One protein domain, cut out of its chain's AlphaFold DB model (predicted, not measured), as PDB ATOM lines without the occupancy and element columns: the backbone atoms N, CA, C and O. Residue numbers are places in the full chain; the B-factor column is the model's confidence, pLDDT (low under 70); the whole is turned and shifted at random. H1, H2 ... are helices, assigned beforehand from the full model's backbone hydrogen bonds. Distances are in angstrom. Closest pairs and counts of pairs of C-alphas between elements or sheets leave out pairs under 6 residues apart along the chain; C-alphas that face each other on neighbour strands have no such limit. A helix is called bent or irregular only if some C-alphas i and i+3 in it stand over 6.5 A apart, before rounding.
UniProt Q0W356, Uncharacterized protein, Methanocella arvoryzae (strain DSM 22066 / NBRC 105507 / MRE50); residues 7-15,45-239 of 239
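AT A GLANCE: This is residues 7 to 15 and 45 to 239 of the 239 residues of an uncharacterized protein of Methanocella arvoryzae (strain DSM 22066 / NBRC 105507 / MRE50) (UniProt Q0W356). A long bundle: H3 folds back on itself as arms H3a and H3b, bent H5 and long H6 run alongside, and short H1, H2 and H4 gather at one end. The 204 printed residues hold six named helices, H1 to H6, and no named strand: all helix. The whole is loose, radius of gyration of the C-alphas 21.4 A, spans 72 by 38 by 28 A.

HOW THE PARTS SIT: H1, residues 7 to 15, touches H6, residues 194 to 238; closest C-alphas Ala 13 and Tyr 229, 4.8 A. H2, residues 46 to 54, touches H6, about perpendicular at 73 degrees; closest C-alphas Leu 54 and Gly 227, 4.7 A. H3, residues 59 to 125, one helix by its hydrogen bonds, is bent, C-alphas 84 and 87 being 9.4 A apart; irregular H3a, residues 59 to 84, C-alphas 76 and 79 being 6.7 A apart, touches H3b, residues 87 to 125, opposite ways at a shallow 11 degrees; closest C-alphas Gly 60 and Glu 112, 4.7 A. H4, residues 129 to 142, touches H3b; closest C-alphas Arg 122 and Ala 132, 5.2 A. H5, residues 144 to 188, one helix by its hydrogen bonds, is bent, C-alphas 168 and 171 being 6.9 A apart; H5b, residues 171 to 188, and H6 form a hairpin; closest C-alphas Ala 172 and Val 204, 5.0 A. Every O i to N i+4 pair is within hydrogen-bond range in H1, H2, H4, H5a and H5b, against 14 of 22 in H3a, 33 of 35 in H3b and 40 of 41 in H6.

IN THESE COORDINATES: H1 begins at C-alpha 7 (348.859, 330.998, 230.392); H6, 63.3 A long, ends at C-alpha 238 (336.027, 333.645, 239.923).

THE WHOLE: Residues 16 to 44 are not printed; C-alphas 15 and 45 are 20.6 A apart. Residues 79 and 83 have pLDDT under 70.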
ATOM      1  N   ALA A   7     348.164 330.452 231.555       80.94
ATOM      2  CA  ALA A   7     348.859 330.998 230.392       80.94
ATOM      3  C   ALA A   7     348.036 332.068 229.648       80.94
ATOM      4  O   ALA A   7     348.616 332.951 229.010       80.94
ATOM      5  N   ASP A   8     346.706 332.048 229.760       84.12
ATOM      6  CA  ASP A   8     345.849 333.076 229.162       84.12
ATOM      7  C   ASP A   8     346.041 334.421 229.863       84.12
ATOM      8  O   ASP A   8     346.182 335.450 229.199       84.12
ATOM      9  N   SER A   9     346.185 334.411 231.193       85.88
ATOM     10  CA  SER A   9     346.547 335.605 231.964       85.88
ATOM     11  C   SER A   9     347.921 336.149 231.575       85.88
ATOM     12  O   SER A   9     348.088 337.362 231.484       85.88
ATOM     13  N   LEU A  10     348.895 335.277 231.284       87.62
ATOM     14  CA  LEU A  10     350.237 335.683 230.847       87.62
ATOM     15  C   LEU A  10     350.184 336.408 229.495       87.62
ATOM     16  O   LEU A  10     350.752 337.490 229.336       87.62
ATOM     17  N   ARG A  11     349.463 335.833 228.524       89.19
ATOM     18  CA  ARG A  11     349.267 336.431 227.193       89.19
ATOM     19  C   ARG A  11     348.511 337.754 227.278       89.19
ATOM     20  O   ARG A  11     348.907 338.722 226.625       89.19
ATOM     21  N   TYR A  12     347.455 337.804 228.092       90.88
ATOM     22  CA  TYR A  12     346.685 339.020 228.345       90.88
ATOM     23  C   TYR A  12     347.570 340.122 228.937       90.88
ATOM     24  O   TYR A  12     347.661 341.208 228.366       90.88
ATOM     25  N   ALA A  13     348.289 339.821 230.020       89.12
ATOM     26  CA  ALA A  13     349.164 340.769 230.697       89.12
ATOM     27  C   ALA A  13     350.269 341.297 229.781       89.12
ATOM     28  O   ALA A  13     350.480 342.505 229.711       89.12
ATOM     29  N   GLY A  14     350.926 340.419 229.016       87.38
ATOM     30  CA  GLY A  14     351.949 340.824 228.052       87.38
ATOM     31  C   GLY A  14     351.403 341.766 226.975       87.38
ATOM     32  O   GLY A  14     352.023 342.788 226.673       87.38
ATOM     33  N   LYS A  15     350.215 341.473 226.428       91.00
ATOM     34  CA  LYS A  15     349.556 342.336 225.436       91.00
ATOM     35  C   LYS A  15     349.186 343.697 226.030       91.00
ATOM     36  O   LYS A  15     349.526 344.718 225.435       91.00
ATOM     37  N   ASP A  45     347.194 362.389 233.754       76.12
ATOM     38  CA  ASP A  45     347.791 361.516 232.732       76.12
ATOM     39  C   ASP A  45     347.101 360.132 232.734       76.12
ATOM     40  O   ASP A  45     347.137 359.447 233.767       76.12
ATOM     41  N   PRO A  46     346.506 359.684 231.607       78.12
ATOM     42  CA  PRO A  46     345.853 358.380 231.504       78.12
ATOM     43  C   PRO A  46     346.748 357.203 231.910       78.12
ATOM     44  O   PRO A  46     346.265 356.246 232.513       78.12
ATOM     45  N   LEU A  47     348.058 357.285 231.645       79.88
ATOM     46  CA  LEU A  47     349.022 356.257 232.045       79.88
ATOM     47  C   LEU A  47     349.148 356.180 233.570       79.88
ATOM     48  O   LEU A  47     349.155 355.092 234.141       79.88
ATOM     49  N   ILE A  48     349.225 357.329 234.246       80.25
ATOM     50  CA  ILE A  48     349.345 357.392 235.709       80.25
ATOM     51  C   ILE A  48     348.052 356.909 236.367       80.25
ATOM     52  O   ILE A  48     348.110 356.202 237.374       80.25
ATOM     53  N   VAL A  49     346.894 357.270 235.809       84.19
ATOM     54  CA  VAL A  49     345.585 356.805 236.294       84.19
ATOM     55  C   VAL A  49     345.499 355.284 236.218       84.19
ATOM     56  O   VAL A  49     345.157 354.642 237.212       84.19
ATOM     57  N   GLU A  50     345.877 354.704 235.081       86.50
ATOM     58  CA  GLU A  50     345.824 353.256 234.889       86.50
ATOM     59  C   GLU A  50     346.839 352.524 235.772       86.50
ATOM     60  O   GLU A  50     346.482 351.581 236.477       86.50
ATOM     61  N   LEU A  51     348.085 353.001 235.851       84.19
ATOM     62  CA  LEU A  51     349.090 352.415 236.743       84.19
ATOM     63  C   LEU A  51     348.665 352.495 238.221       84.19
ATOM     64  O   LEU A  51     348.907 351.556 238.976       84.19
ATOM     65  N   ARG A  52     347.978 353.566 238.647       86.50
ATOM     66  CA  ARG A  52     347.407 353.672 240.005       86.50
ATOM     67  C   ARG A  52     346.260 352.699 240.240       86.50
ATOM     68  O   ARG A  52     346.168 352.144 241.331       86.50
ATOM     69  N   ARG A  53     345.397 352.469 239.250       89.50
ATOM     70  CA  ARG A  53     344.353 351.436 239.334       89.50
ATOM     71  C   ARG A  53     344.986 350.058 239.538       89.50
ATOM     72  O   ARG A  53     344.566 349.317 240.429       89.50
ATOM     73  N   LEU A  54     346.030 349.763 238.761       90.12
ATOM     74  CA  LEU A  54     346.762 348.498 238.804       90.12
ATOM     75  C   LEU A  54     347.468 348.247 240.143       90.12
ATOM     76  O   LEU A  54     347.621 347.087 240.514       90.12
ATOM     77  N   GLN A  55     347.828 349.281 240.916       87.88
ATOM     78  CA  GLN A  55     348.495 349.123 242.224       87.88
ATOM     79  C   GLN A  55     347.769 348.181 243.186       87.88
ATOM     80  O   GLN A  55     348.419 347.529 243.999       87.88
ATOM     81  N   ASN A  56     346.439 348.082 243.113       88.94
ATOM     82  CA  ASN A  56     345.677 347.177 243.978       88.94
ATOM     83  C   ASN A  56     345.854 345.693 243.619       88.94
ATOM     84  O   ASN A  56     345.582 344.841 244.458       88.94
ATOM     85  N   TYR A  57     346.344 345.397 242.415       90.81
ATOM     86  CA  TYR A  57     346.534 344.048 241.882       90.81
ATOM     87  C   TYR A  57     347.972 343.527 242.031       90.81
ATOM     88  O   TYR A  57     348.195 342.331 241.887       90.81
ATOM     89  N   TYR A  58     348.941 344.395 242.345       88.88
ATOM     90  CA  TYR A  58     350.338 344.006 242.607       88.88
ATOM     91  C   TYR A  58     350.871 344.532 243.952       88.88
ATOM     92  O   TYR A  58     352.068 344.757 244.148       88.88
ATOM     93  N   ARG A  59     349.970 344.816 244.901       86.62
ATOM     94  CA  ARG A  59     350.309 345.517 246.148       86.62
ATOM     95  C   ARG A  59     351.246 344.717 247.055       86.62
ATOM     96  O   ARG A  59     352.109 345.319 247.691       86.62
ATOM     97  N   GLY A  60     351.079 343.401 247.124       83.38
ATOM     98  CA  GLY A  60     351.976 342.486 247.826       83.38
ATOM     99  C   GLY A  60     353.372 342.514 247.214       83.38
ATOM    100  O   GLY A  60     354.331 342.804 247.931       83.38
ATOM    101  N   THR A  61     353.474 342.356 245.890       84.75
ATOM    102  CA  THR A  61     354.748 342.495 245.156       84.75
ATOM    103  C   THR A  61     355.390 343.867 245.392       84.75
ATOM    104  O   THR A  61     356.584 343.960 245.657       84.75
ATOM    105  N   SER A  62     354.614 344.958 245.409       82.50
ATOM    106  CA  SER A  62     355.150 346.301 245.687       82.50
ATOM    107  C   SER A  62     355.712 346.452 247.107       82.50
ATOM    108  O   SER A  62     356.747 347.097 247.291       82.50
ATOM    109  N   LEU A  63     355.049 345.889 248.121       82.00
ATOM    110  CA  LEU A  63     355.532 345.925 249.508       82.00
ATOM    111  C   LEU A  63     356.836 345.142 249.661       82.00
ATOM    112  O   LEU A  63     357.770 345.619 250.305       82.00
ATOM    113  N   LEU A  64     356.910 343.974 249.029       79.62
ATOM    114  CA  LEU A  64     358.079 343.106 249.098       79.62
ATOM    115  C   LEU A  64     359.253 343.645 248.289       79.62
ATOM    116  O   LEU A  64     360.372 343.620 248.785       79.62
ATOM    117  N   ALA A  65     359.010 344.254 247.129       78.06
ATOM    118  CA  ALA A  65     360.044 344.963 246.380       78.06
ATOM    119  C   ALA A  65     360.659 346.116 247.196       78.06
ATOM    120  O   ALA A  65     361.871 346.315 247.173       78.06
ATOM    121  N   LYS A  66     359.848 346.855 247.969       78.19
ATOM    122  CA  LYS A  66     360.347 347.912 248.869       78.19
ATOM    123  C   LYS A  66     361.187 347.346 250.014       78.19
ATOM    124  O   LYS A  66     362.240 347.903 250.316       78.19
ATOM    125  N   ALA A  67     360.746 346.248 250.630       76.81
ATOM    126  CA  ALA A  67     361.529 345.547 251.647       76.81
ATOM    127  C   ALA A  67     362.847 344.996 251.073       76.81
ATOM    128  O   ALA A  67     363.900 345.195 251.670       76.81
ATOM    129  N   GLY A  68     362.814 344.391 249.885       74.44
ATOM    130  CA  GLY A  68     364.002 343.905 249.183       74.44
ATOM    131  C   GLY A  68     364.988 345.026 248.857       74.44
ATOM    132  O   GLY A  68     366.181 344.878 249.101       74.44
ATOM    133  N   LEU A  69     364.502 346.186 248.400       75.50
ATOM    134  CA  LEU A  69     365.351 347.355 248.155       75.50
ATOM    135  C   LEU A  69     366.041 347.838 249.437       75.50
ATOM    136  O   LEU A  69     367.227 348.153 249.402       75.50
ATOM    137  N   LEU A  70     365.327 347.865 250.568       78.31
ATOM    138  CA  LEU A  70     365.920 348.212 251.860       78.31
ATOM    139  C   LEU A  70     367.062 347.251 252.222       78.31
ATOM    140  O   LEU A  70     368.123 347.699 252.646       78.31
ATOM    141  N   PHE A  71     366.875 345.949 252.000       74.50
ATOM    142  CA  PHE A  71     367.921 344.951 252.229       74.50
ATOM    143  C   PHE A  71     369.119 345.120 251.288       74.50
ATOM    144  O   PHE A  71     370.253 345.098 251.757       74.50
ATOM    145  N   VAL A  72     368.890 345.375 249.996       74.38
ATOM    146  CA  VAL A  72     369.965 345.666 249.032       74.38
ATOM    147  C   VAL A  72     370.769 346.891 249.465       74.38
ATOM    148  O   VAL A  72     371.997 346.850 249.451       74.38
ATOM    149  N   VAL A  73     370.095 347.958 249.905       75.69
ATOM    150  CA  VAL A  73     370.745 349.165 250.440       75.69
ATOM    151  C   VAL A  73     371.596 348.830 251.666       75.69
ATOM    152  O   VAL A  73     372.735 349.281 251.734       75.69
ATOM    153  N   LEU A  74     371.106 347.996 252.591       77.38
ATOM    154  CA  LEU A  74     371.903 347.512 253.727       77.38
ATOM    155  C   LEU A  74     373.157 346.746 253.271       77.38
ATOM    156  O   LEU A  74     374.223 346.920 253.861       77.38
ATOM    157  N   GLY A  75     373.069 345.975 252.185       75.12
ATOM    158  CA  GLY A  75     374.209 345.281 251.582       75.12
ATOM    159  C   GLY A  75     375.340 346.211 251.130       75.12
ATOM    160  O   GLY A  75     376.507 345.844 251.243       75.12
ATOM    161  N   PHE A  76     375.033 347.440 250.700       73.38
ATOM    162  CA  PHE A  76     376.055 348.432 250.337       73.38
ATOM    163  C   PHE A  76     376.843 348.970 251.537       73.38
ATOM    164  O   PHE A  76     377.937 349.495 251.346       73.38
ATOM    165  N   PHE A  77     376.337 348.818 252.765       75.94
ATOM    166  CA  PHE A  77     377.077 349.188 253.975       75.94
ATOM    167  C   PHE A  77     378.032 348.086 254.447       75.94
ATOM    168  O   PHE A  77     378.979 348.368 255.180       75.94
ATOM    169  N   LEU A  78     377.825 346.842 254.003       76.06
ATOM    170  CA  LEU A  78     378.598 345.678 254.439       76.06
ATOM    171  C   LEU A  78     380.113 345.797 254.154       76.06
ATOM    172  O   LEU A  78     380.903 345.476 255.036       76.06
ATOM    173  N   PRO A  79     380.575 346.318 252.999       69.25
ATOM    174  CA  PRO A  79     382.008 346.513 252.762       69.25
ATOM    175  C   PRO A  79     382.674 347.479 253.754       69.25
ATOM    176  O   PRO A  79     383.862 347.352 254.034       69.25
ATOM    177  N   PHE A  80     381.921 348.417 254.336       71.81
ATOM    178  CA  PHE A  80     382.455 349.378 255.305       71.81
ATOM    179  C   PHE A  80     382.614 348.781 256.708       71.81
ATOM    180  O   PHE A  80     383.369 349.320 257.517       71.81
ATOM    181  N   THR A  81     381.964 347.650 257.008       74.38
ATOM    182  CA  THR A  81     382.122 346.988 258.311       74.38
ATOM    183  C   THR A  81     383.485 346.315 258.457       74.38
ATOM    184  O   THR A  81     383.914 346.080 259.584       74.38
ATOM    185  N   VAL A  82     384.194 346.057 257.346       74.44
ATOM    186  CA  VAL A  82     385.534 345.436 257.318       74.44
ATOM    187  C   VAL A  82     386.520 346.168 258.234       74.44
ATOM    188  O   VAL A  82     387.311 345.522 258.912       74.44
ATOM    189  N   VAL A  83     386.442 347.501 258.314       66.69
ATOM    190  CA  VAL A  83     387.334 348.323 259.155       66.69
ATOM    191  C   VAL A  83     387.150 348.031 260.650       66.69
ATOM    192  O   VAL A  83     388.092 348.155 261.424       66.69
ATOM    193  N   PHE A  84     385.948 347.624 261.059       77.25
ATOM    194  CA  PHE A  84     385.607 347.379 262.461       77.25
ATOM    195  C   PHE A  84     385.773 345.914 262.872       77.25
ATOM    196  O   PHE A  84     386.091 345.637 264.023       77.25
ATOM    197  N   VAL A  85     385.532 344.981 261.947       77.81
ATOM    198  CA  VAL A  85     385.440 343.537 262.244       77.81
ATOM    199  C   VAL A  85     386.528 342.689 261.574       77.81
ATOM    200  O   VAL A  85     386.583 341.480 261.793       77.81
ATOM    201  N   GLY A  86     387.392 343.300 260.759       75.12
ATOM    202  CA  GLY A  86     388.399 342.602 259.959       75.12
ATOM    203  C   GLY A  86     387.811 341.808 258.782       75.12
ATOM    204  O   GLY A  86     386.595 341.704 258.614       75.12
ATOM    205  N   LEU A  87     388.690 341.233 257.949       76.00
ATOM    206  CA  LEU A  87     388.305 340.433 256.775       76.00
ATOM    207  C   LEU A  87     387.547 339.154 257.160       76.00
ATOM    208  O   LEU A  87     386.538 338.831 256.538       76.00
ATOM    209  N   GLU A  88     387.990 338.453 258.205       78.62
ATOM    210  CA  GLU A  88     387.329 337.232 258.684       78.62
ATOM    211  C   GLU A  88     385.905 337.518 259.179       78.62
ATOM    212  O   GLU A  88     384.951 336.873 258.739       78.62
ATOM    213  N   GLY A  89     385.735 338.549 260.017       75.38
ATOM    214  CA  GLY A  89     384.419 338.995 260.471       75.38
ATOM    215  C   GLY A  89     383.530 339.458 259.315       75.38
ATOM    216  O   GLY A  89     382.329 339.185 259.309       75.38
ATOM    217  N   PHE A  90     384.108 340.096 258.296       78.50
ATOM    218  CA  PHE A  90     383.382 340.488 257.089       78.50
ATOM    219  C   PHE A  90     382.841 339.286 256.314       78.50
ATOM    220  O   PHE A  90     381.674 339.311 255.933       78.50
ATOM    221  N   PHE A  91     383.626 338.225 256.106       77.50
ATOM    222  CA  PHE A  91     383.135 337.030 255.409       77.50
ATOM    223  C   PHE A  91     381.991 336.349 256.170       77.50
ATOM    224  O   PHE A  91     381.030 335.899 255.543       77.50
ATOM    225  N   VAL A  92     382.042 336.333 257.506       84.62
ATOM    226  CA  VAL A  92     380.939 335.830 258.344       84.62
ATOM    227  C   VAL A  92     379.686 336.697 258.186       84.62
ATOM    228  O   VAL A  92     378.595 336.165 257.971       84.62
ATOM    229  N   LEU A  93     379.825 338.027 258.230       83.56
ATOM    230  CA  LEU A  93     378.712 338.961 258.011       83.56
ATOM    231  C   LEU A  93     378.137 338.851 256.594       83.56
ATOM    232  O   LEU A  93     376.921 338.895 256.427       83.56
ATOM    233  N   LEU A  94     378.989 338.660 255.585       81.50
ATOM    234  CA  LEU A  94     378.588 338.467 254.193       81.50
ATOM    235  C   LEU A  94     377.805 337.167 254.021       81.50
ATOM    236  O   LEU A  94     376.736 337.178 253.412       81.50
ATOM    237  N   ALA A  95     378.286 336.064 254.595       79.50
ATOM    238  CA  ALA A  95     377.570 334.793 254.584       79.50
ATOM    239  C   ALA A  95     376.207 334.915 255.287       79.50
ATOM    240  O   ALA A  95     375.188 334.506 254.728       79.50
ATOM    241  N   GLY A  96     376.165 335.542 256.468       83.69
ATOM    242  CA  GLY A  96     374.924 335.804 257.202       83.69
ATOM    243  C   GLY A  96     373.938 336.671 256.413       83.69
ATOM    244  O   GLY A  96     372.751 336.353 256.348       83.69
ATOM    245  N   TYR A  97     374.431 337.719 255.750       82.50
ATOM    246  CA  TYR A  97     373.637 338.582 254.878       82.50
ATOM    247  C   TYR A  97     373.060 337.818 253.680       82.50
ATOM    248  O   TYR A  97     371.871 337.949 253.393       82.50
ATOM    249  N   ILE A  98     373.859 336.977 253.013       80.75
ATOM    250  CA  ILE A  98     373.398 336.147 251.889       80.75
ATOM    251  C   ILE A  98     372.302 335.181 252.350       80.75
ATOM    252  O   ILE A  98     371.258 335.093 251.706       80.75
ATOM    253  N   VAL A  99     372.493 334.492 253.480       82.50
ATOM    254  CA  VAL A  99     371.478 333.579 254.034       82.50
ATOM    255  C   VAL A  99     370.193 334.334 254.376       82.50
ATOM    256  O   VAL A  99     369.109 333.898 253.988       82.50
ATOM    257  N   ALA A 100     370.293 335.487 255.041       83.12
ATOM    258  CA  ALA A 100     369.136 336.317 255.366       83.12
ATOM    259  C   ALA A 100     368.399 336.795 254.103       83.12
ATOM    260  O   ALA A 100     367.171 336.731 254.050       83.12
ATOM    261  N   MET A 101     369.136 337.206 253.069       79.88
ATOM    262  CA  MET A 101     368.584 337.590 251.766       79.88
ATOM    263  C   MET A 101     367.850 336.435 251.089       79.88
ATOM    264  O   MET A 101     366.751 336.634 250.573       79.88
ATOM    265  N   LEU A 102     368.418 335.227 251.105       78.38
ATOM    266  CA  LEU A 102     367.780 334.038 250.534       78.38
ATOM    267  C   LEU A 102     366.492 333.680 251.281       78.38
ATOM    268  O   LEU A 102     365.463 333.460 250.645       78.38
ATOM    269  N   LEU A 103     366.521 333.677 252.617       81.00
ATOM    270  CA  LEU A 103     365.343 333.395 253.444       81.00
ATOM    271  C   LEU A 103     364.237 334.432 253.231       81.00
ATOM    272  O   LEU A 103     363.076 334.063 253.052       81.00
ATOM    273  N   LEU A 104     364.593 335.718 253.208       79.69
ATOM    274  CA  LEU A 104     363.644 336.796 252.953       79.69
ATOM    275  C   LEU A 104     363.072 336.716 251.537       79.69
ATOM    276  O   LEU A 104     361.882 336.955 251.360       79.69
ATOM    277  N   SER A 105     363.887 336.354 250.545       76.31
ATOM    278  CA  SER A 105     363.431 336.181 249.164       76.31
ATOM    279  C   SER A 105     362.454 335.012 249.055       76.31
ATOM    280  O   SER A 105     361.378 335.176 248.499       76.31
ATOM    281  N   LEU A 106     362.766 333.858 249.652       78.62
ATOM    282  CA  LEU A 106     361.867 332.698 249.659       78.62
ATOM    283  C   LEU A 106     360.540 333.004 250.365       78.62
ATOM    284  O   LEU A 106     359.471 332.738 249.817       78.62
ATOM    285  N   ALA A 107     360.596 333.598 251.559       80.50
ATOM    286  CA  ALA A 107     359.397 333.988 252.299       80.50
ATOM    287  C   ALA A 107     358.602 335.070 251.555       80.50
ATOM    288  O   ALA A 107     357.374 335.005 251.481       80.50
ATOM    289  N   GLY A 108     359.306 336.046 250.982       80.38
ATOM    290  CA  GLY A 108     358.739 337.141 250.209       80.38
ATOM    291  C   GLY A 108     357.995 336.641 248.982       80.38
ATOM    292  O   GLY A 108     356.834 336.986 248.806       80.38
ATOM    293  N   ILE A 109     358.595 335.753 248.196       76.06
ATOM    294  CA  ILE A 109     357.950 335.232 246.989       76.06
ATOM    295  C   ILE A 109     356.670 334.447 247.327       76.06
ATOM    296  O   ILE A 109     355.637 334.591 246.676       76.06
ATOM    297  N   VAL A 110     356.666 333.657 248.402       80.50
ATOM    298  CA  VAL A 110     355.429 332.986 248.843       80.50
ATOM    299  C   VAL A 110     354.373 334.011 249.270       80.50
ATOM    300  O   VAL A 110     353.198 333.892 248.912       80.50
ATOM    301  N   LEU A 111     354.785 335.044 250.007       86.50
ATOM    302  CA  LEU A 111     353.898 336.111 250.460       86.50
ATOM    303  C   LEU A 111     353.318 336.919 249.294       86.50
ATOM    304  O   LEU A 111     352.117 337.173 249.306       86.50
ATOM    305  N   GLU A 112     354.093 337.314 248.280       85.44
ATOM    306  CA  GLU A 112     353.562 338.131 247.174       85.44
ATOM    307  C   GLU A 112     352.543 337.383 246.331       85.44
ATOM    308  O   GLU A 112     351.551 337.959 245.881       85.44
ATOM    309  N   VAL A 113     352.787 336.097 246.109       85.00
ATOM    310  CA  VAL A 113     351.942 335.254 245.275       85.00
ATOM    311  C   VAL A 113     350.579 335.008 245.946       85.00
ATOM    312  O   VAL A 113     349.575 334.830 245.258       85.00
ATOM    313  N   VAL A 114     350.517 335.073 247.280       88.50
ATOM    314  CA  VAL A 114     349.276 334.969 248.066       88.50
ATOM    315  C   VAL A 114     348.617 336.334 248.296       88.50
ATOM    316  O   VAL A 114     347.399 336.469 248.181       88.50
ATOM    317  N   LEU A 115     349.397 337.363 248.630       91.50
ATOM    318  CA  LEU A 115     348.872 338.678 249.004       91.50
ATOM    319  C   LEU A 115     348.244 339.418 247.823       91.50
ATOM    320  O   LEU A 115     347.239 340.102 248.015       91.50
ATOM    321  N   ASP A 116     348.802 339.288 246.621       91.62
ATOM    322  CA  ASP A 116     348.300 339.993 245.438       91.62
ATOM    323  C   ASP A 116     346.858 339.608 245.073       91.62
ATOM    324  O   ASP A 116     346.020 340.511 244.990       91.62
ATOM    325  N   PRO A 117     346.504 338.312 244.952       90.62
ATOM    326  CA  PRO A 117     345.114 337.897 244.772       90.62
ATOM    327  C   PRO A 117     344.185 338.379 245.891       90.62
ATOM    328  O   PRO A 117     343.063 338.798 245.620       90.62
ATOM    329  N   ILE A 118     344.642 338.363 247.148       94.06
ATOM    330  CA  ILE A 118     343.835 338.819 248.289       94.06
ATOM    331  C   ILE A 118     343.557 340.324 248.193       94.06
ATOM    332  O   ILE A 118     342.429 340.763 248.430       94.06
ATOM    333  N   PHE A 119     344.562 341.133 247.845       94.12
ATOM    334  CA  PHE A 119     344.375 342.572 247.643       94.12
ATOM    335  C   PHE A 119     343.483 342.873 246.438       94.12
ATOM    336  O   PHE A 119     342.647 343.774 246.530       94.12
ATOM    337  N   ALA A 120     343.603 342.095 245.363       92.62
ATOM    338  CA  ALA A 120     342.745 342.201 244.193       92.62
ATOM    339  C   ALA A 120     341.278 341.873 244.525       92.62
ATOM    340  O   ALA A 120     340.410 342.696 244.248       92.62
ATOM    341  N   LEU A 121     340.995 340.755 245.204       92.62
ATOM    342  CA  LEU A 121     339.643 340.398 245.666       92.62
ATOM    343  C   LEU A 121     339.065 341.471 246.593       92.62
ATOM    344  O   LEU A 121     337.945 341.944 246.414       92.62
ATOM    345  N   ARG A 122     339.867 341.942 247.556       94.19
ATOM    346  CA  ARG A 122     339.478 343.045 248.445       94.19
ATOM    347  C   ARG A 122     339.058 344.289 247.655       94.19
ATOM    348  O   ARG A 122     338.107 344.963 248.047       94.19
ATOM    349  N   TYR A 123     339.799 344.620 246.600       93.50
ATOM    350  CA  TYR A 123     339.544 345.781 245.756       93.50
ATOM    351  C   TYR A 123     338.297 345.602 244.882       93.50
ATOM    352  O   TYR A 123     337.457 346.501 244.857       93.50
ATOM    353  N   GLU A 124     338.146 344.454 244.214       92.62
ATOM    354  CA  GLU A 124     336.999 344.183 243.339       92.62
ATOM    355  C   GLU A 124     335.687 344.071 244.128       92.62
ATOM    356  O   GLU A 124     334.685 344.671 243.736       92.62
ATOM    357  N   ASP A 125     335.704 343.399 245.281       91.44
ATOM    358  CA  ASP A 125     334.493 343.098 246.058       91.44
ATOM    359  C   ASP A 125     334.212 344.108 247.176       91.44
ATOM    360  O   ASP A 125     333.189 344.033 247.860       91.44
ATOM    361  N   LYS A 126     335.110 345.081 247.377       93.31
ATOM    362  CA  LYS A 126     335.013 346.126 248.414       93.31
ATOM    363  C   LYS A 126     334.810 345.559 249.827       93.31
ATOM    364  O   LYS A 126     334.134 346.156 250.667       93.31
ATOM    365  N   VAL A 127     335.422 344.410 250.113       94.00
ATOM    366  CA  VAL A 127     335.328 343.720 251.408       94.00
ATOM    367  C   VAL A 127     336.527 344.011 252.317       94.00
ATOM    368  O   VAL A 127     337.542 344.579 251.917       94.00
ATOM    369  N   SER A 128     336.433 343.616 253.591       95.44
ATOM    370  CA  SER A 128     337.580 343.639 254.511       95.44
ATOM    371  C   SER A 128     338.661 342.638 254.084       95.44
ATOM    372  O   SER A 128     338.330 341.570 253.570       95.44
ATOM    373  N   PHE A 129     339.930 342.911 254.407       93.06
ATOM    374  CA  PHE A 129     341.052 342.010 254.103       93.06
ATOM    375  C   PHE A 129     340.837 340.582 254.635       93.06
ATOM    376  O   PHE A 129     341.067 339.620 253.915       93.06
ATOM    377  N   ARG A 130     340.314 340.435 255.863       96.12
ATOM    378  CA  ARG A 130     340.015 339.121 256.461       96.12
ATOM    379  C   ARG A 130     339.014 338.312 255.628       96.12
ATOM    380  O   ARG A 130     339.189 337.110 255.478       96.12
ATOM    381  N   LYS A 131     337.980 338.971 255.088       95.44
ATOM    382  CA  LYS A 131     336.988 338.328 254.212       95.44
ATOM    383  C   LYS A 131     337.608 337.919 252.873       95.44
ATOM    384  O   LYS A 131     337.463 336.766 252.495       95.44
ATOM    385  N   ALA A 132     338.363 338.815 252.233       94.00
ATOM    386  CA  ALA A 132     339.060 338.515 250.979       94.00
ATOM    387  C   ALA A 132     340.057 337.350 251.127       94.00
ATOM    388  O   ALA A 132     340.133 336.484 250.264       94.00
ATOM    389  N   ALA A 133     340.786 337.288 252.247       94.25
ATOM    390  CA  ALA A 133     341.684 336.177 252.542       94.25
ATOM    391  C   ALA A 133     340.920 334.850 252.682       94.25
ATOM    392  O   ALA A 133     341.305 333.853 252.080       94.25
ATOM    393  N   GLY A 134     339.813 334.843 253.433       94.69
ATOM    394  CA  GLY A 134     338.962 333.656 253.570       94.69
ATOM    395  C   GLY A 134     338.404 333.169 252.229       94.69
ATOM    396  O   GLY A 134     338.399 331.967 251.959       94.69
ATOM    397  N   GLU A 135     337.994 334.095 251.366       93.25
ATOM    398  CA  GLU A 135     337.523 333.789 250.015       93.25
ATOM    399  C   GLU A 135     338.638 333.214 249.139       93.25
ATOM    400  O   GLU A 135     338.444 332.166 248.526       93.25
ATOM    401  N   PHE A 136     339.829 333.814 249.156       92.69
ATOM    402  CA  PHE A 136     340.992 333.292 248.443       92.69
ATOM    403  C   PHE A 136     341.318 331.849 248.847       92.69
ATOM    404  O   PHE A 136     341.460 330.993 247.978       92.69
ATOM    405  N   PHE A 137     341.382 331.540 250.147       93.81
ATOM    406  CA  PHE A 137     341.660 330.173 250.606       93.81
ATOM    407  C   PHE A 137     340.530 329.192 250.267       93.81
ATOM    408  O   PHE A 137     340.790 328.025 249.973       93.81
ATOM    409  N   THR A 138     339.282 329.663 250.236       93.19
ATOM    410  CA  THR A 138     338.146 328.857 249.767       93.19
ATOM    411  C   THR A 138     338.276 328.543 248.273       93.19
ATOM    412  O   THR A 138     338.068 327.403 247.858       93.19
ATOM    413  N   LEU A 139     338.657 329.533 247.460       89.94
ATOM    414  CA  LEU A 139     338.909 329.367 246.028       89.94
ATOM    415  C   LEU A 139     340.124 328.467 245.774       89.94
ATOM    416  O   LEU A 139     340.059 327.622 244.884       89.94
ATOM    417  N   LEU A 140     341.178 328.576 246.588       89.44
ATOM    418  CA  LEU A 140     342.367 327.720 246.530       89.44
ATOM    419  C   LEU A 140     342.007 326.245 246.673       89.44
ATOM    420  O   LEU A 140     342.481 325.443 245.879       89.44
ATOM    421  N   GLY A 141     341.126 325.896 247.613       88.06
ATOM    422  CA  GLY A 141     340.664 324.515 247.780       88.06
ATOM    423  C   GLY A 141     339.786 323.999 246.631       88.06
ATOM    424  O   GLY A 141     339.735 322.796 246.400       88.06
ATOM    425  N   ARG A 142     339.095 324.888 245.904       87.75
ATOM    426  CA  ARG A 142     338.175 324.520 244.807       87.75
ATOM    427  C   ARG A 142     338.837 324.504 243.431       87.75
ATOM    428  O   ARG A 142     338.437 323.726 242.574       87.75
ATOM    429  N   LYS A 143     339.817 325.380 243.204       87.31
ATOM    430  CA  LYS A 143     340.486 325.606 241.913       87.31
ATOM    431  C   LYS A 143     342.007 325.518 242.047       87.31
ATOM    432  O   LYS A 143     342.738 326.336 241.484       87.31
ATOM    433  N   THR A 144     342.487 324.505 242.770       86.12
ATOM    434  CA  THR A 144     343.909 324.311 243.096       86.12
ATOM    435  C   THR A 144     344.811 324.346 241.865       86.12
ATOM    436  O   THR A 144     345.857 324.981 241.903       86.12
ATOM    437  N   GLY A 145     344.403 323.718 240.755       85.00
ATOM    438  CA  GLY A 145     345.201 323.691 239.524       85.00
ATOM    439  C   GLY A 145     345.370 325.068 238.875       85.00
ATOM    440  O   GLY A 145     346.479 325.451 238.512       85.00
ATOM    441  N   LEU A 146     344.286 325.845 238.782       85.06
ATOM    442  CA  LEU A 146     344.310 327.184 238.185       85.06
ATOM    443  C   LEU A 146     345.113 328.163 239.051       85.06
ATOM    444  O   LEU A 146     345.955 328.900 238.538       85.06
ATOM    445  N   ILE A 147     344.879 328.143 240.368       86.06
ATOM    446  CA  ILE A 147     345.590 329.012 241.308       86.06
ATOM    447  C   ILE A 147     347.058 328.595 241.389       86.06
ATOM    448  O   ILE A 147     347.920 329.442 241.210       86.06
ATOM    449  N   GLY A 148     347.365 327.304 241.533       86.38
ATOM    450  CA  GLY A 148     348.738 326.796 241.512       86.38
ATOM    451  C   GLY A 148     349.491 327.160 240.228       86.38
ATOM    452  O   GLY A 148     350.643 327.583 240.295       86.38
ATOM    453  N   GLY A 149     348.831 327.092 239.067       86.19
ATOM    454  CA  GLY A 149     349.399 327.537 237.791       86.19
ATOM    455  C   GLY A 149     349.697 329.039 237.746       86.19
ATOM    456  O   GLY A 149     350.764 329.435 237.278       86.19
ATOM    457  N   TYR A 150     348.796 329.879 238.272       88.00
ATOM    458  CA  TYR A 150     349.040 331.318 238.442       88.00
ATOM    459  C   TYR A 150     350.250 331.573 239.346       88.00
ATOM    460  O   TYR A 150     351.154 332.331 238.989       88.00
ATOM    461  N   MET A 151     350.282 330.896 240.495       88.44
ATOM    462  CA  MET A 151     351.337 331.035 241.490       88.44
ATOM    463  C   MET A 151     352.705 330.657 240.911       88.44
ATOM    464  O   MET A 151     353.679 331.382 241.102       88.44
ATOM    465  N   LEU A 152     352.768 329.560 240.152       87.81
ATOM    466  CA  LEU A 152     353.995 329.071 239.527       87.81
ATOM    467  C   LEU A 152     354.524 330.021 238.447       87.81
ATOM    468  O   LEU A 152     355.714 330.317 238.424       87.81
ATOM    469  N   ILE A 153     353.662 330.505 237.548       88.06
ATOM    470  CA  ILE A 153     354.086 331.443 236.496       88.06
ATOM    471  C   ILE A 153     354.592 332.739 237.123       88.06
ATOM    472  O   ILE A 153     355.628 333.249 236.701       88.06
ATOM    473  N   LYS A 154     353.890 333.251 238.140       87.19
ATOM    474  CA  LYS A 154     354.313 334.450 238.860       87.19
ATOM    475  C   LYS A 154     355.704 334.259 239.479       87.19
ATOM    476  O   LYS A 154     356.602 335.022 239.143       87.19
ATOM    477  N   LEU A 155     355.906 333.163 240.214       85.19
ATOM    478  CA  LEU A 155     357.197 332.766 240.791       85.19
ATOM    479  C   LEU A 155     358.328 332.722 239.747       85.19
ATOM    480  O   LEU A 155     359.416 333.232 239.997       85.19
ATOM    481  N   ILE A 156     358.093 332.136 238.569       86.06
ATOM    482  CA  ILE A 156     359.105 332.069 237.497       86.06
ATOM    483  C   ILE A 156     359.503 333.475 237.026       86.06
ATOM    484  O   ILE A 156     360.686 333.751 236.811       86.06
ATOM    485  N   ILE A 157     358.526 334.368 236.863       86.19
ATOM    486  CA  ILE A 157     358.770 335.750 236.435       86.19
ATOM    487  C   ILE A 157     359.492 336.525 237.538       86.19
ATOM    488  O   ILE A 157     360.461 337.221 237.237       86.19
ATOM    489  N   ASP A 158     359.093 336.347 238.799       83.31
ATOM    490  CA  ASP A 158     359.754 336.947 239.963       83.31
ATOM    491  C   ASP A 158     361.228 336.524 240.017       83.31
ATOM    492  O   ASP A 158     362.113 337.374 240.106       83.31
ATOM    493  N   MET A 159     361.524 335.228 239.854       80.69
ATOM    494  CA  MET A 159     362.901 334.723 239.808       80.69
ATOM    495  C   MET A 159     363.712 335.358 238.674       80.69
ATOM    496  O   MET A 159     364.868 335.741 238.884       80.69
ATOM    497  N   PHE A 160     363.124 335.505 237.483       83.44
ATOM    498  CA  PHE A 160     363.794 336.149 236.353       83.44
ATOM    499  C   PHE A 160     364.074 337.633 236.628       83.44
ATOM    500  O   PHE A 160     365.195 338.094 236.410       83.44
ATOM    501  N   LEU A 161     363.089 338.377 237.142       81.88
ATOM    502  CA  LEU A 161     363.240 339.800 237.449       81.88
ATOM    503  C   LEU A 161     364.247 340.039 238.571       81.88
ATOM    504  O   LEU A 161     365.105 340.907 238.431       81.88
ATOM    505  N   VAL A 162     364.189 339.259 239.652       77.88
ATOM    506  CA  VAL A 162     365.156 339.343 240.755       77.88
ATOM    507  C   VAL A 162     366.563 339.049 240.247       77.88
ATOM    508  O   VAL A 162     367.480 339.814 240.531       77.88
ATOM    509  N   THR A 163     366.739 338.004 239.435       79.69
ATOM    510  CA  THR A 163     368.044 337.677 238.836       79.69
ATOM    511  C   THR A 163     368.557 338.819 237.961       79.69
ATOM    512  O   THR A 163     369.717 339.208 238.084       79.69
ATOM    513  N   ALA A 164     367.700 339.393 237.113       80.50
ATOM    514  CA  ALA A 164     368.065 340.517 236.258       80.50
ATOM    515  C   ALA A 164     368.470 341.751 237.078       80.50
ATOM    516  O   ALA A 164     369.497 342.362 236.794       80.50
ATOM    517  N   VAL A 165     367.706 342.087 238.121       80.62
ATOM    518  CA  VAL A 165     368.008 343.207 239.024       80.62
ATOM    519  C   VAL A 165     369.324 342.965 239.762       80.62
ATOM    520  O   VAL A 165     370.188 343.836 239.754       80.62
ATOM    521  N   LEU A 166     369.533 341.782 240.345       76.75
ATOM    522  CA  LEU A 166     370.787 341.451 241.028       76.75
ATOM    523  C   LEU A 166     371.983 341.536 240.075       76.75
ATOM    524  O   LEU A 166     372.988 342.156 240.418       76.75
ATOM    525  N   ALA A 167     371.858 340.999 238.859       79.38
ATOM    526  CA  ALA A 167     372.905 341.066 237.842       79.38
ATOM    527  C   ALA A 167     373.315 342.509 237.503       79.38
ATOM    528  O   ALA A 167     374.489 342.758 237.234       79.38
ATOM    529  N   MET A 168     372.391 343.473 237.579       82.06
ATOM    530  CA  MET A 168     372.690 344.896 237.371       82.06
ATOM    531  C   MET A 168     373.522 345.520 238.500       82.06
ATOM    532  O   MET A 168     374.230 346.495 238.256       82.06
ATOM    533  N   PHE A 169     373.463 344.975 239.718       78.50
ATOM    534  CA  PHE A 169     374.211 345.480 240.877       78.50
ATOM    535  C   PHE A 169     375.512 344.716 241.159       78.50
ATOM    536  O   PHE A 169     376.387 345.257 241.837       78.50
ATOM    537  N   ILE A 170     375.684 343.503 240.618       80.81
ATOM    538  CA  ILE A 170     376.917 342.707 240.771       80.81
ATOM    539  C   ILE A 170     378.181 343.499 240.387       80.81
ATOM    540  O   ILE A 170     379.121 343.490 241.181       80.81
ATOM    541  N   PRO A 171     378.239 344.235 239.255       82.19
ATOM    542  CA  PRO A 171     379.423 345.024 238.914       82.19
ATOM    543  C   PRO A 171     379.777 346.063 239.982       82.19
ATOM    544  O   PRO A 171     380.939 346.181 240.354       82.19
ATOM    545  N   ALA A 172     378.779 346.768 240.528       83.31
ATOM    546  CA  ALA A 172     378.994 347.761 241.578       83.31
ATOM    547  C   ALA A 172     379.532 347.118 242.867       83.31
ATOM    548  O   ALA A 172     380.450 347.657 243.483       83.31
ATOM    549  N   LEU A 173     379.001 345.950 243.246       77.50
ATOM    550  CA  LEU A 173     379.460 345.189 244.412       77.50
ATOM    551  C   LEU A 173     380.897 344.683 244.239       77.50
ATOM    552  O   LEU A 173     381.718 344.869 245.136       77.50
ATOM    553  N   ILE A 174     381.229 344.104 243.081       80.69
ATOM    554  CA  ILE A 174     382.590 343.636 242.778       80.69
ATOM    555  C   ILE A 174     383.571 344.811 242.782       80.69
ATOM    556  O   ILE A 174     384.638 344.716 243.387       80.69
ATOM    557  N   SER A 175     383.208 345.941 242.167       82.94
ATOM    558  CA  SER A 175     384.033 347.150 242.200       82.94
ATOM    559  C   SER A 175     384.220 347.677 243.623       82.94
ATOM    560  O   SER A 175     385.333 348.053 243.977       82.94
ATOM    561  N   ALA A 176     383.181 347.657 244.463       80.69
ATOM    562  CA  ALA A 176     383.284 348.087 245.857       80.69
ATOM    563  C   ALA A 176     384.244 347.197 246.651       80.69
ATOM    564  O   ALA A 176     385.106 347.705 247.365       80.69
ATOM    565  N   MET A 177     384.145 345.877 246.477       79.75
ATOM    566  CA  MET A 177     385.069 344.925 247.093       79.75
ATOM    567  C   MET A 177     386.509 345.147 246.622       79.75
ATOM    568  O   MET A 177     387.408 345.220 247.454       79.75
ATOM    569  N   ALA A 178     386.732 345.302 245.315       81.25
ATOM    570  CA  ALA A 178     388.064 345.524 244.754       81.25
ATOM    571  C   ALA A 178     388.705 346.819 245.277       81.25
ATOM    572  O   ALA A 178     389.877 346.823 245.648       81.25
ATOM    573  N   VAL A 179     387.928 347.905 245.358       82.81
ATOM    574  CA  VAL A 179     388.386 349.183 245.922       82.81
ATOM    575  C   VAL A 179     388.741 349.025 247.397       82.81
ATOM    576  O   VAL A 179     389.789 349.506 247.816       82.81
ATOM    577  N   MET A 180     387.919 348.323 248.181       78.69
ATOM    578  CA  MET A 180     388.199 348.097 249.600       78.69
ATOM    579  C   MET A 180     389.450 347.246 249.824       78.69
ATOM    580  O   MET A 180     390.268 347.611 250.662       78.69
ATOM    581  N   LEU A 181     389.632 346.158 249.067       79.81
ATOM    582  CA  LEU A 181     390.840 345.328 249.146       79.81
ATOM    583  C   LEU A 181     392.093 346.145 248.818       79.81
ATOM    584  O   LEU A 181     393.039 346.154 249.598       79.81
ATOM    585  N   TYR A 182     392.054 346.924 247.734       81.56
ATOM    586  CA  TYR A 182     393.161 347.805 247.367       81.56
ATOM    587  C   TYR A 182     393.477 348.842 248.453       81.56
ATOM    588  O   TYR A 182     394.641 349.082 248.764       81.56
ATOM    589  N   VAL A 183     392.450 349.469 249.038       80.12
ATOM    590  CA  VAL A 183     392.634 350.459 250.108       80.12
ATOM    591  C   VAL A 183     393.260 349.817 251.343       80.12
ATOM    592  O   VAL A 183     394.155 350.414 251.931       80.12
ATOM    593  N   ILE A 184     392.832 348.611 251.724       78.25
ATOM    594  CA  ILE A 184     393.409 347.878 252.858       78.25
ATOM    595  C   ILE A 184     394.892 347.593 252.609       78.25
ATOM    596  O   ILE A 184     395.719 347.948 253.450       78.25
ATOM    597  N   ASP A 185     395.231 347.033 251.447       79.81
ATOM    598  CA  ASP A 185     396.612 346.681 251.095       79.81
ATOM    599  C   ASP A 185     397.517 347.921 251.057       79.81
ATOM    600  O   ASP A 185     398.620 347.931 251.607       79.81
ATOM    601  N   ALA A 186     397.041 349.009 250.452       79.69
ATOM    602  CA  ALA A 186     397.812 350.239 250.323       79.69
ATOM    603  C   ALA A 186     397.972 350.989 251.659       79.69
ATOM    604  O   ALA A 186     399.038 351.553 251.910       79.69
ATOM    605  N   VAL A 187     396.975 350.941 252.553       79.19
ATOM    606  CA  VAL A 187     397.102 351.469 253.925       79.19
ATOM    607  C   VAL A 187     398.109 350.650 254.735       79.19
ATOM    608  O   VAL A 187     398.942 351.238 255.424       79.19
ATOM    609  N   GLN A 188     398.092 349.318 254.626       79.75
ATOM    610  CA  GLN A 188     399.091 348.456 255.274       79.75
ATOM    611  C   GLN A 188     400.511 348.717 254.751       79.75
ATOM    612  O   GLN A 188     401.471 348.649 255.517       79.75
ATOM    613  N   ALA A 189     400.641 349.069 253.472       83.62
ATOM    614  CA  ALA A 189     401.906 349.449 252.848       83.62
ATOM    615  C   ALA A 189     402.338 350.908 253.124       83.62
ATOM    616  O   ALA A 189     403.400 351.321 252.661       83.62
ATOM    617  N   GLY A 190     401.540 351.702 253.851       80.62
ATOM    618  CA  GLY A 190     401.843 353.106 254.159       80.62
ATOM    619  C   GLY A 190     401.750 354.058 252.958       80.62
ATOM    620  O   GLY A 190     402.346 355.135 252.981       80.62
ATOM    621  N   VAL A 191     401.030 353.672 251.902       83.50
ATOM    622  CA  VAL A 191     400.856 354.458 250.672       83.50
ATOM    623  C   VAL A 191     399.650 355.391 250.810       83.50
ATOM    624  O   VAL A 191     398.622 355.018 251.374       83.50
ATOM    625  N   ASP A 192     399.745 356.608 250.266       80.44
ATOM    626  CA  ASP A 192     398.588 357.504 250.187       80.44
ATOM    627  C   ASP A 192     397.532 356.948 249.214       80.44
ATOM    628  O   ASP A 192     397.765 356.798 248.013       80.44
ATOM    629  N   VAL A 193     396.346 356.660 249.745       78.94
ATOM    630  CA  VAL A 193     395.215 356.059 249.026       78.94
ATOM    631  C   VAL A 193     394.151 357.069 248.610       78.94
ATOM    632  O   VAL A 193     393.166 356.687 247.977       78.94
ATOM    633  N   ARG A 194     394.301 358.355 248.954       76.44
ATOM    634  CA  ARG A 194     393.208 359.341 248.869       76.44
ATOM    635  C   ARG A 194     392.633 359.475 247.459       76.44
ATOM    636  O   ARG A 194     391.416 359.438 247.284       76.44
ATOM    637  N   SER A 195     393.501 359.592 246.456       75.75
ATOM    638  CA  SER A 195     393.117 359.701 245.040       75.75
ATOM    639  C   SER A 195     392.406 358.434 244.548       75.75
ATOM    640  O   SER A 195     391.269 358.498 244.077       75.75
ATOM    641  N   THR A 196     393.033 357.268 244.725       73.56
ATOM    642  CA  THR A 196     392.526 355.988 244.212       73.56
ATOM    643  C   THR A 196     391.233 355.555 244.900       73.56
ATOM    644  O   THR A 196     390.307 355.104 244.229       73.56
ATOM    645  N   ALA A 197     391.117 355.766 246.215       75.06
ATOM    646  CA  ALA A 197     389.885 355.519 246.962       75.06
ATOM    647  C   ALA A 197     388.738 356.413 246.465       75.06
ATOM    648  O   ALA A 197     387.623 355.935 246.275       75.06
ATOM    649  N   THR A 198     389.011 357.693 246.191       78.00
ATOM    650  CA  THR A 198     387.991 358.637 245.706       78.00
ATOM    651  C   THR A 198     387.478 358.247 244.320       78.00
ATOM    652  O   THR A 198     386.265 358.182 244.104       78.00
ATOM    653  N   TRP A 199     388.378 357.936 243.382       79.56
ATOM    654  CA  TRP A 199     387.998 357.506 242.032       79.56
ATOM    655  C   TRP A 199     387.310 356.136 242.028       79.56
ATOM    656  O   TRP A 199     386.299 355.964 241.347       79.56
ATOM    657  N   GLY A 200     387.797 355.195 242.840       80.31
ATOM    658  CA  GLY A 200     387.193 353.878 243.021       80.31
ATOM    659  C   GLY A 200     385.765 353.956 243.561       80.31
ATOM    660  O   GLY A 200     384.844 353.408 242.957       80.31
ATOM    661  N   LEU A 201     385.553 354.703 244.649       80.62
ATOM    662  CA  LEU A 201     384.222 354.915 245.231       80.62
ATOM    663  C   LEU A 201     383.282 355.659 244.275       80.62
ATOM    664  O   LEU A 201     382.101 355.326 244.202       80.62
ATOM    665  N   SER A 202     383.799 356.616 243.499       83.38
ATOM    666  CA  SER A 202     383.014 357.311 242.470       83.38
ATOM    667  C   SER A 202     382.548 356.351 241.371       83.38
ATOM    668  O   SER A 202     381.384 356.394 240.972       83.38
ATOM    669  N   GLY A 203     383.416 355.437 240.923       83.94
ATOM    670  CA  GLY A 203     383.060 354.386 239.967       83.94
ATOM    671  C   GLY A 203     381.976 353.444 240.497       83.94
ATOM    672  O   GLY A 203     381.004 353.165 239.795       83.94
ATOM    673  N   VAL A 204     382.083 353.026 241.762       84.88
ATOM    674  CA  VAL A 204     381.054 352.226 242.454       84.88
ATOM    675  C   VAL A 204     379.715 352.959 242.489       84.88
ATOM    676  O   VAL A 204     378.681 352.366 242.191       84.88
ATOM    677  N   LEU A 205     379.731 354.256 242.803       83.75
ATOM    678  CA  LEU A 205     378.544 355.109 242.831       83.75
ATOM    679  C   LEU A 205     377.869 355.188 241.459       83.75
ATOM    680  O   LEU A 205     376.658 355.008 241.364       83.75
ATOM    681  N   VAL A 206     378.642 355.402 240.392       87.62
ATOM    682  CA  VAL A 206     378.120 355.442 239.018       87.62
ATOM    683  C   VAL A 206     377.505 354.098 238.628       87.62
ATOM    684  O   VAL A 206     376.378 354.069 238.134       87.62
ATOM    685  N   LEU A 207     378.189 352.981 238.892       86.69
ATOM    686  CA  LEU A 207     377.662 351.642 238.605       86.69
ATOM    687  C   LEU A 207     376.392 351.343 239.412       86.69
ATOM    688  O   LEU A 207     375.422 350.821 238.864       86.69
ATOM    689  N   GLY A 208     376.358 351.733 240.688       83.06
ATOM    690  CA  GLY A 208     375.176 351.611 241.540       83.06
ATOM    691  C   GLY A 208     373.997 352.445 241.030       83.06
ATOM    692  O   GLY A 208     372.872 351.948 240.973       83.06
ATOM    693  N   LEU A 209     374.243 353.681 240.585       84.56
ATOM    694  CA  LEU A 209     373.225 354.554 239.985       84.56
ATOM    695  C   LEU A 209     372.683 353.995 238.666       84.56
ATOM    696  O   LEU A 209     371.478 354.083 238.410       84.56
ATOM    697  N   LEU A 210     373.541 353.400 237.836       85.12
ATOM    698  CA  LEU A 210     373.118 352.722 236.610       85.12
ATOM    699  C   LEU A 210     372.235 351.511 236.924       85.12
ATOM    700  O   LEU A 210     371.149 351.397 236.351       85.12
ATOM    701  N   GLY A 211     372.638 350.663 237.876       82.50
ATOM    702  CA  GLY A 211     371.827 349.528 238.326       82.50
ATOM    703  C   GLY A 211     370.478 349.966 238.903       82.50
ATOM    704  O   GLY A 211     369.434 349.405 238.564       82.50
ATOM    705  N   PHE A 212     370.465 351.045 239.687       81.69
ATOM    706  CA  PHE A 212     369.243 351.642 240.226       81.69
ATOM    707  C   PHE A 212     368.314 352.177 239.131       81.69
ATOM    708  O   PHE A 212     367.118 351.886 239.128       81.69
ATOM    709  N   THR A 213     368.860 352.909 238.160       82.00
ATOM    710  CA  THR A 213     368.090 353.442 237.028       82.00
ATOM    711  C   THR A 213     367.482 352.313 236.200       82.00
ATOM    712  O   THR A 213     366.297 352.351 235.871       82.00
ATOM    713  N   ALA A 214     368.263 351.273 235.904       81.00
ATOM    714  CA  ALA A 214     367.783 350.105 235.175       81.00
ATOM    715  C   ALA A 214     366.693 349.347 235.958       81.00
ATOM    716  O   ALA A 214     365.678 348.950 235.383       81.00
ATOM    717  N   THR A 215     366.830 349.254 237.282       80.06
ATOM    718  CA  THR A 215     365.809 348.676 238.170       80.06
ATOM    719  C   THR A 215     364.508 349.478 238.140       80.06
ATOM    720  O   THR A 215     363.430 348.893 238.029       80.06
ATOM    721  N   ILE A 216     364.571 350.815 238.169       77.00
ATOM    722  CA  ILE A 216     363.386 351.681 238.017       77.00
ATOM    723  C   ILE A 216     362.686 351.419 236.680       77.00
ATOM    724  O   ILE A 216     361.456 351.305 236.642       77.00
ATOM    725  N   LEU A 217     363.453 351.291 235.594       77.94
ATOM    726  CA  LEU A 217     362.902 351.018 234.266       77.94
ATOM    727  C   LEU A 217     362.194 349.658 234.218       77.94
ATOM    728  O   LEU A 217     361.078 349.546 233.714       77.94
ATOM    729  N   ILE A 218     362.783 348.626 234.810       81.31
ATOM    730  CA  ILE A 218     362.128 347.319 234.912       81.31
ATOM    731  C   ILE A 218     360.868 347.401 235.784       81.31
ATOM    732  O   ILE A 218     359.844 346.816 235.436       81.31
ATOM    733  N   THR A 219     360.901 348.168 236.876       79.44
ATOM    734  CA  THR A 219     359.820 348.222 237.876       79.44
ATOM    735  C   THR A 219     358.484 348.672 237.290       79.44
ATOM    736  O   THR A 219     357.440 348.157 237.684       79.44
ATOM    737  N   ILE A 220     358.472 349.615 236.350       78.81
ATOM    738  CA  ILE A 220     357.220 350.084 235.730       78.81
ATOM    739  C   ILE A 220     356.679 349.043 234.745       78.81
ATOM    740  O   ILE A 220     355.468 348.813 234.736       78.81
ATOM    741  N   VAL A 221     357.549 348.370 233.968       83.44
ATOM    742  CA  VAL A 221     357.124 347.248 233.106       83.44
ATOM    743  C   VAL A 221     356.517 346.153 233.967       83.44
ATOM    744  O   VAL A 221     355.401 345.706 233.707       83.44
ATOM    745  N   ALA A 222     357.233 345.776 235.023       85.12
ATOM    746  CA  ALA A 222     356.816 344.775 235.987       85.12
ATOM    747  C   ALA A 222     355.481 345.156 236.639       85.12
ATOM    748  O   ALA A 222     354.562 344.351 236.651       85.12
ATOM    749  N   SER A 223     355.322 346.400 237.097       85.38
ATOM    750  CA  SER A 223     354.085 346.888 237.725       85.38
ATOM    751  C   SER A 223     352.872 346.767 236.799       85.38
ATOM    752  O   SER A 223     351.824 346.269 237.210       85.38
ATOM    753  N   ALA A 224     353.009 347.193 235.539       86.94
ATOM    754  CA  ALA A 224     351.937 347.061 234.554       86.94
ATOM    755  C   ALA A 224     351.620 345.586 234.275       86.94
ATOM    756  O   ALA A 224     350.456 345.187 234.265       86.94
ATOM    757  N   PHE A 225     352.663 344.776 234.087       90.94
ATOM    758  CA  PHE A 225     352.536 343.351 233.833       90.94
ATOM    759  C   PHE A 225     351.842 342.621 234.994       90.94
ATOM    760  O   PHE A 225     350.804 342.005 234.772       90.94
ATOM    761  N   TYR A 226     352.345 342.735 236.228       90.75
ATOM    762  CA  TYR A 226     351.758 342.095 237.410       90.75
ATOM    763  C   TYR A 226     350.336 342.571 237.676       90.75
ATOM    764  O   TYR A 226     349.479 341.762 238.022       90.75
ATOM    765  N   GLY A 227     350.066 343.862 237.467       91.31
ATOM    766  CA  GLY A 227     348.728 344.413 237.608       91.31
ATOM    767  C   GLY A 227     347.716 343.712 236.700       91.31
ATOM    768  O   GLY A 227     346.734 343.158 237.191       91.31
ATOM    769  N   TYR A 228     347.975 343.684 235.389       93.31
ATOM    770  CA  TYR A 228     347.085 343.019 234.430       93.31
ATOM    771  C   TYR A 228     347.059 341.499 234.597       93.31
ATOM    772  O   TYR A 228     346.025 340.869 234.368       93.31
ATOM    773  N   TYR A 229     348.186 340.905 234.994       92.94
ATOM    774  CA  TYR A 229     348.298 339.470 235.224       92.94
ATOM    775  C   TYR A 229     347.404 339.020 236.379       92.94
ATOM    776  O   TYR A 229     346.573 338.127 236.199       92.94
ATOM    777  N   THR A 230     347.516 339.672 237.540       92.00
ATOM    778  CA  THR A 230     346.693 339.364 238.714       92.00
ATOM    779  C   THR A 230     345.229 339.734 238.485       92.00
ATOM    780  O   THR A 230     344.355 338.958 238.861       92.00
ATOM    781  N   GLU A 231     344.934 340.861 237.825       94.00
ATOM    782  CA  GLU A 231     343.561 341.243 237.463       94.00
ATOM    783  C   GLU A 231     342.863 340.149 236.650       94.00
ATOM    784  O   GLU A 231     341.777 339.689 237.007       94.00
ATOM    785  N   HIS A 232     343.497 339.700 235.566       92.75
ATOM    786  CA  HIS A 232     342.918 338.678 234.705       92.75
ATOM    787  C   HIS A 232     342.827 337.323 235.413       92.75
ATOM    788  O   HIS A 232     341.806 336.642 235.319       92.75
ATOM    789  N   ALA A 233     343.861 336.946 236.172       88.81
ATOM    790  CA  ALA A 233     343.872 335.695 236.920       88.81
ATOM    791  C   ALA A 233     342.740 335.628 237.950       88.81
ATOM    792  O   ALA A 233     342.017 334.636 237.983       88.81
ATOM    793  N   VAL A 234     342.528 336.681 238.744       90.19
ATOM    794  CA  VAL A 234     341.456 336.715 239.753       90.19
ATOM    795  C   VAL A 234     340.083 336.581 239.102       90.19
ATOM    796  O   VAL A 234     339.259 335.802 239.576       90.19
ATOM    797  N   ARG A 235     339.847 337.243 237.968       91.31
ATOM    798  CA  ARG A 235     338.578 337.116 237.234       91.31
ATOM    799  C   ARG A 235     338.349 335.711 236.688       91.31
ATOM    800  O   ARG A 235     337.241 335.201 236.811       91.31
ATOM    801  N   LEU A 236     339.383 335.055 236.156       87.38
ATOM    802  CA  LEU A 236     339.297 333.654 235.720       87.38
ATOM    803  C   LEU A 236     339.074 332.683 236.887       87.38
ATOM    804  O   LEU A 236     338.322 331.719 236.767       87.38
ATOM    805  N   ILE A 237     339.712 332.928 238.033       84.38
ATOM    806  CA  ILE A 237     339.511 332.124 239.245       84.38
ATOM    807  C   ILE A 237     338.068 332.264 239.748       84.38
ATOM    808  O   ILE A 237     337.521 331.310 240.301       84.38
ATOM    809  N   ARG A 238     337.418 333.405 239.518       84.25
ATOM    810  CA  ARG A 238     336.027 333.645 239.923       84.25
ATOM    811  C   ARG A 238     334.973 333.123 238.943       84.25
ATOM    812  O   ARG A 238     333.910 332.734 239.414       84.25
ATOM    813  N   ALA A 239     335.258 333.137 237.640       81.56
ATOM    814  CA  ALA A 239     334.353 332.682 236.574       81.56
ATOM    815  C   ALA A 239     333.998 331.193 236.693       81.56
ATOM    816  O   ALA A 239     332.817 330.851 236.495       81.56
TER     817      ALA A 239